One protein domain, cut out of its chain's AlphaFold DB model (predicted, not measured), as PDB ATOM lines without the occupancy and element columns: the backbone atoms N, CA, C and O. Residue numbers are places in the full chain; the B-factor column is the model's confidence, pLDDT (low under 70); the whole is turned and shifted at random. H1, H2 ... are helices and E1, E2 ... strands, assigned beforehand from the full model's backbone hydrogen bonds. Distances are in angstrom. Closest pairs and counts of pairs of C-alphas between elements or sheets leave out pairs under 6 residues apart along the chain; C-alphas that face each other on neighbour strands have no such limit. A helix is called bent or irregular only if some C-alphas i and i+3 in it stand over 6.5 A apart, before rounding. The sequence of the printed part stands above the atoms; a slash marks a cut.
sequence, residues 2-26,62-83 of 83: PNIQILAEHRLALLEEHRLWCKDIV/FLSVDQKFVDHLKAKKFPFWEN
ATOM      1  N   PRO A   2     245.586 188.414 227.708       79.00
ATOM      2  CA  PRO A   2     246.443 189.588 227.864       79.00
ATOM      3  C   PRO A   2     247.066 189.667 229.259       79.00
ATOM      4  O   PRO A   2     246.476 189.216 230.246       79.00
ATOM      5  N   ASN A   3     248.247 190.273 229.336       81.50
ATOM      6  CA  ASN A   3     248.840 190.686 230.600       81.50
ATOM      7  C   ASN A   3     248.612 192.183 230.760       81.50
ATOM      8  O   ASN A   3     248.796 192.945 229.813       81.50
ATOM      9  N   ILE A   4     248.235 192.607 231.961       84.00
ATOM     10  CA  ILE A   4     248.028 194.027 232.244       84.00
ATOM     11  C   ILE A   4     248.930 194.494 233.378       84.00
ATOM     12  O   ILE A   4     249.240 193.744 234.308       84.00
ATOM     13  N   GLN A   5     249.336 195.751 233.299       85.31
ATOM     14  CA  GLN A   5     250.073 196.450 234.340       85.31
ATOM     15  C   GLN A   5     249.274 197.670 234.779       85.31
ATOM     16  O   GLN A   5     248.642 198.338 233.960       85.31
ATOM     17  N   ILE A   6     249.297 197.955 236.075       85.81
ATOM     18  CA  ILE A   6     248.669 199.137 236.664       85.81
ATOM     19  C   ILE A   6     249.587 199.741 237.720       85.81
ATOM     20  O   ILE A   6     250.398 199.038 238.326       85.81
ATOM     21  N   LEU A   7     249.411 201.030 237.997       83.50
ATOM     22  CA  LEU A   7     250.036 201.655 239.159       83.50
ATOM     23  C   LEU A   7     249.498 201.020 240.449       83.50
ATOM     24  O   LEU A   7     248.323 200.643 240.522       83.50
ATOM     25  N   ALA A   8     250.343 200.920 241.477       79.25
ATOM     26  CA  ALA A   8     249.968 200.329 242.762       79.25
ATOM     27  C   ALA A   8     248.737 201.003 243.392       79.25
ATOM     28  O   ALA A   8     247.861 200.315 243.920       79.25
ATOM     29  N   GLU A   9     248.617 202.326 243.254       80.75
ATOM     30  CA  GLU A   9     247.474 203.112 243.737       80.75
ATOM     31  C   GLU A   9     246.134 202.684 243.113       80.75
ATOM     32  O   GLU A   9     245.087 202.738 243.760       80.75
ATOM     33  N   HIS A  10     246.152 202.176 241.879       82.69
ATOM     34  CA  HIS A  10     244.957 201.728 241.166       82.69
ATOM     35  C   HIS A  10     244.610 200.262 241.437       82.69
ATOM     36  O   HIS A  10     243.575 199.781 240.969       82.69
ATOM     37  N   ARG A  11     245.417 199.540 242.225       82.25
ATOM     38  CA  ARG A  11     245.198 198.117 242.516       82.25
ATOM     39  C   ARG A  11     243.842 197.846 243.149       82.25
ATOM     40  O   ARG A  11     243.130 196.954 242.698       82.25
ATOM     41  N   LEU A  12     243.481 198.596 244.190       82.00
ATOM     42  CA  LEU A  12     242.197 198.405 244.872       82.00
ATOM     43  C   LEU A  12     241.020 198.765 243.958       82.00
ATOM     44  O   LEU A  12     240.026 198.045 243.940       82.00
ATOM     45  N   ALA A  13     241.168 199.822 243.157       85.31
ATOM     46  CA  ALA A  13     240.162 200.225 242.182       85.31
ATOM     47  C   ALA A  13     239.941 199.143 241.111       85.31
ATOM     48  O   ALA A  13     238.799 198.821 240.803       85.31
ATOM     49  N   LEU A  14     241.011 198.516 240.605       86.19
ATOM     50  CA  LEU A  14     240.912 197.422 239.635       86.19
ATOM     51  C   LEU A  14     240.223 196.182 240.228       86.19
ATOM     52  O   LEU A  14     239.404 195.551 239.562       86.19
ATOM     53  N   LEU A  15     240.527 195.830 241.482       84.25
ATOM     54  CA  LEU A  15     239.869 194.708 242.161       84.25
ATOM     55  C   LEU A  15     238.368 194.956 242.354       84.25
ATOM     56  O   LEU A  15     237.566 194.037 242.178       84.25
ATOM     57  N   GLU A  16     237.989 196.188 242.690       85.19
ATOM     58  CA  GLU A  16     236.583 196.563 242.819       85.19
ATOM     59  C   GLU A  16     235.875 196.562 241.459       85.19
ATOM     60  O   GLU A  16     234.778 196.019 241.344       85.19
ATOM     61  N   GLU A  17     236.524 197.061 240.408       85.19
ATOM     62  CA  GLU A  17     236.008 197.001 239.038       85.19
ATOM     63  C   GLU A  17     235.808 195.563 238.556       85.19
ATOM     64  O   GLU A  17     234.762 195.224 238.006       85.19
ATOM     65  N   HIS A  18     236.752 194.669 238.850       85.00
ATOM     66  CA  HIS A  18     236.584 193.246 238.576       85.00
ATOM     67  C   HIS A  18     235.388 192.650 239.330       85.00
ATOM     68  O   HIS A  18     234.605 191.886 238.766       85.00
ATOM     69  N   ARG A  19     235.200 193.019 240.602       82.12
ATOM     70  CA  ARG A  19     234.056 192.566 241.402       82.12
ATOM     71  C   ARG A  19     232.726 193.055 240.825       82.12
ATOM     72  O   ARG A  19     231.754 192.299 240.850       82.12
ATOM     73  N   LEU A  20     232.668 194.296 240.344       84.12
ATOM     74  CA  LEU A  20     231.489 194.862 239.685       84.12
ATOM     75  C   LEU A  20     231.213 194.144 238.365       84.12
ATOM     76  O   LEU A  20     230.111 193.640 238.170       84.12
ATOM     77  N   TRP A  21     232.234 193.977 237.527       84.44
ATOM     78  CA  TRP A  21     232.129 193.249 236.269       84.44
ATOM     79  C   TRP A  21     231.599 191.820 236.465       84.44
ATOM     80  O   TRP A  21     230.650 191.424 235.798       84.44
ATOM     81  N   CYS A  22     232.103 191.070 237.451       80.44
ATOM     82  CA  CYS A  22     231.610 189.723 237.771       80.44
ATOM     83  C   CYS A  22     230.122 189.661 238.167       80.44
ATOM     84  O   CYS A  22     229.502 188.600 238.060       80.44
ATOM     85  N   LYS A  23     229.537 190.766 238.650       78.88
ATOM     86  CA  LYS A  23     228.094 190.848 238.935       78.88
ATOM     87  C   LYS A  23     227.260 191.097 237.684       78.88
ATOM     88  O   LYS A  23     226.107 190.665 237.661       78.88
ATOM     89  N   ASP A  24     227.840 191.773 236.696       76.81
ATOM     90  CA  ASP A  24     227.185 192.159 235.444       76.81
ATOM     91  C   ASP A  24     227.194 191.030 234.401       76.81
ATOM     92  O   ASP A  24     226.419 191.049 233.444       76.81
ATOM     93  N   ILE A  25     228.048 190.016 234.577       77.69
ATOM     94  CA  ILE A  25     228.085 188.837 233.708       77.69
ATOM     95  C   ILE A  25     226.788 188.029 233.858       77.69
ATOM     96  O   ILE A  25     226.274 187.809 234.959       77.69
ATOM     97  N   VAL A  26     226.258 187.566 232.719       70.00
ATOM     98  CA  VAL A  26     225.041 186.748 232.658       70.00
ATOM     99  C   VAL A  26     225.223 185.497 233.513       70.00
ATOM    100  O   VAL A  26     226.119 184.686 233.277       70.00
ATOM    101  N   PHE A  62     249.209 191.879 236.466       78.81
ATOM    102  CA  PHE A  62     248.250 190.782 236.421       78.81
ATOM    103  C   PHE A  62     248.501 189.975 235.154       78.81
ATOM    104  O   PHE A  62     248.562 190.519 234.049       78.81
ATOM    105  N   LEU A  63     248.696 188.674 235.337       78.31
ATOM    106  CA  LEU A  63     249.043 187.747 234.270       78.31
ATOM    107  C   LEU A  63     247.799 186.985 233.838       78.31
ATOM    108  O   LEU A  63     246.977 186.627 234.682       78.31
ATOM    109  N   SER A  64     247.702 186.699 232.544       74.50
ATOM    110  CA  SER A  64     246.634 185.871 231.980       74.50
ATOM    111  C   SER A  64     245.225 186.340 232.367       74.50
ATOM    112  O   SER A  64     244.406 185.564 232.868       74.50
ATOM    113  N   VAL A  65     244.951 187.623 232.139       80.56
ATOM    114  CA  VAL A  65     243.651 188.237 232.419       80.56
ATOM    115  C   VAL A  65     242.645 187.866 231.326       80.56
ATOM    116  O   VAL A  65     243.015 187.648 230.170       80.56
ATOM    117  N   ASP A  66     241.360 187.765 231.678       82.31
ATOM    118  CA  ASP A  66     240.285 187.535 230.706       82.31
ATOM    119  C   ASP A  66     240.185 188.719 229.726       82.31
ATOM    120  O   ASP A  66     240.066 189.877 230.134       82.31
ATOM    121  N   GLN A  67     240.184 188.424 228.424       83.12
ATOM    122  CA  GLN A  67     240.034 189.427 227.370       83.12
ATOM    123  C   GLN A  67     238.749 190.244 227.540       83.12
ATOM    124  O   GLN A  67     238.770 191.458 227.365       83.12
ATOM    125  N   LYS A  68     237.647 189.609 227.957       85.69
ATOM    126  CA  LYS A  68     236.366 190.299 228.171       85.69
ATOM    127  C   LYS A  68     236.451 191.342 229.281       85.69
ATOM    128  O   LYS A  68     235.778 192.370 229.215       85.69
ATOM    129  N   PHE A  69     237.269 191.079 230.299       84.75
ATOM    130  CA  PHE A  69     237.519 192.044 231.360       84.75
ATOM    131  C   PHE A  69     238.397 193.193 230.863       84.75
ATOM    132  O   PHE A  69     238.105 194.351 231.144       84.75
ATOM    133  N   VAL A  70     239.421 192.904 230.054       85.88
ATOM    134  CA  VAL A  70     240.243 193.948 229.423       85.88
ATOM    135  C   VAL A  70     239.398 194.857 228.529       85.88
ATOM    136  O   VAL A  70     239.520 196.078 228.610       85.88
ATOM    137  N   ASP A  71     238.481 194.298 227.744       88.44
ATOM    138  CA  ASP A  71     237.570 195.082 226.907       88.44
ATOM    139  C   ASP A  71     236.630 195.961 227.760       88.44
ATOM    140  O   ASP A  71     236.382 197.120 227.417       88.44
ATOM    141  N   HIS A  72     236.173 195.459 228.915       87.06
ATOM    142  CA  HIS A  72     235.410 196.243 229.893       87.06
ATOM    143  C   HIS A  72     236.227 197.420 230.457       87.06
ATOM    144  O   HIS A  72     235.732 198.549 230.509       87.06
ATOM    145  N   LEU A  73     237.494 197.187 230.818       88.25
ATOM    146  CA  LEU A  73     238.402 198.235 231.293       88.25
ATOM    147  C   LEU A  73     238.652 199.304 230.217       88.25
ATOM    148  O   LEU A  73     238.613 200.498 230.525       88.25
ATOM    149  N   LYS A  74     238.841 198.901 228.950       88.50
ATOM    150  CA  LYS A  74     238.978 199.827 227.807       88.50
ATOM    151  C   LYS A  74     237.723 200.676 227.625       88.50
ATOM    152  O   LYS A  74     237.831 201.892 227.476       88.50
ATOM    153  N   ALA A  75     236.539 200.065 227.691       89.38
ATOM    154  CA  ALA A  75     235.265 200.777 227.574       89.38
ATOM    155  C   ALA A  75     235.083 201.833 228.680       89.38
ATOM    156  O   ALA A  75     234.594 202.932 228.412       89.38
ATOM    157  N   LYS A  76     235.534 201.535 229.905       86.88
ATOM    158  CA  LYS A  76     235.527 202.473 231.039       86.88
ATOM    159  C   LYS A  76     236.675 203.488 231.037       86.88
ATOM    160  O   LYS A  76     236.691 204.361 231.901       86.88
ATOM    161  N   LYS A  77     237.614 203.403 230.086       89.25
ATOM    162  CA  LYS A  77     238.852 204.206 230.058       89.25
ATOM    163  C   LYS A  77     239.655 204.093 231.364       89.25
ATOM    164  O   LYS A  77     240.237 205.074 231.820       89.25
ATOM    165  N   PHE A  78     239.658 202.910 231.978       88.19
ATOM    166  CA  PHE A  78     240.442 202.660 233.186       88.19
ATOM    167  C   PHE A  78     241.947 202.757 232.861       88.19
ATOM    168  O   PHE A  78     242.357 202.270 231.805       88.19
ATOM    169  N   PRO A  79     242.782 203.364 233.722       85.94
ATOM    170  CA  PRO A  79     244.216 203.489 233.471       85.94
ATOM    171  C   PRO A  79     244.938 202.147 233.678       85.94
ATOM    172  O   PRO A  79     245.137 201.701 234.808       85.94
ATOM    173  N   PHE A  80     245.339 201.497 232.583       88.56
ATOM    174  CA  PHE A  80     246.189 200.302 232.585       88.56
ATOM    175  C   PHE A  80     247.068 200.246 231.326       88.56
ATOM    176  O   PHE A  80     246.754 200.873 230.314       88.56
ATOM    177  N   TRP A  81     248.145 199.461 231.380       87.25
ATOM    178  CA  TRP A  81     248.998 199.124 230.236       87.25
ATOM    179  C   TRP A  81     248.830 197.650 229.866       87.25
ATOM    180  O   TRP A  81     248.722 196.805 230.751       87.25
ATOM    181  N   GLU A  82     248.799 197.342 228.570       84.31
ATOM    182  CA  GLU A  82     248.690 195.979 228.033       84.31
ATOM    183  C   GLU A  82     250.048 195.549 227.459       84.31
ATOM    184  O   GLU A  82     250.621 196.288 226.658       84.31
ATOM    185  N   ASN A  83     250.548 194.380 227.882       67.56
ATOM    186  CA  ASN A  83     251.794 193.757 227.406       67.56
ATOM    187  C   ASN A  83     251.534 192.447 226.665       67.56
ATOM    188  O   ASN A  83     250.713 191.636 227.167       67.56
TER     189      ASN A  83
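What this domain is: This is residues 2 to 26 and 62 to 83 of the 83 residues of an uncharacterized protein of Paraburkholderia sp. HC6.4b (UniProt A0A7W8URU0). One long helix, H1, makes the longest axis, and the shorter helix H2 lies crosswise to it; the short strand E1 turns a corner into the first end of H1. After H2 the last stretch folds back to E1, where residues 81 to 82 pair with it antiparallel, and this brings the two ends of the printed part close together, Pro 2 and Asn 83 having C-alphas 6.8 A apart. The printed part has 47 residues with one named strand and two named helices, in the order E1, H1, H2, and its class is mostly helix. It is compact, with a radius of gyration of the C-alphas of 10.1 A and spans of 29 by 20 by 18 A.

How they stand to each other: Begin with E1, residues 4 to 6, which pairs with no named strand; look for its short antiparallel pairing between residues 4 to 5 and residues 81 to 82. Through the single residue Leu 7, a tight link, you come to H1, residues 8 to 24; E1 and H1 meet only through their link. Beyond the cut, find H2, residues 67 to 75. H1 and H2 only just touch, with 3 pairs of C-alphas within 8 A, and H1 does so with residues 18 to 21 alone. Their closest C-alphas are those of His 18 and Phe 69, 7.4 A apart. Their lines are about perpendicular at 72 degrees, only just past a steep tilt. E1 and H2 are apart, but only just, their closest C-alphas being 8.3 A from each other. In the backbone of H2 every O i to N i+4 pair is within hydrogen-bond range; in H1 it is 11 of 13.

Where its parts are: Find C-alpha 4 at (248.028, 194.027, 232.244), where E1 begins; it runs 6.8 A to C-alpha 6. H1 starts with C-alpha 8 at (249.968, 200.329, 242.762) and runs 25.3 A to C-alpha 24. It is irregular: C-alphas 9 and 12 are 7.2 A apart. H2 runs 12.3 A from C-alpha 67 to C-alpha 75, which you will find at (235.265, 200.777, 227.574).

The domain as a whole: The two C-alphas farthest apart are those of Ala 8 and Val 26, at 30.1 A. Look for the cut after Val 26: residues 27 to 61 are not printed, and C-alphas 26 and 62 are 23.9 A apart across it. The link from H1 to H2 runs across this cut. The mean pLDDT of the printed part is 83.1, and one residue, Asn 83, the chain's last, is under 70.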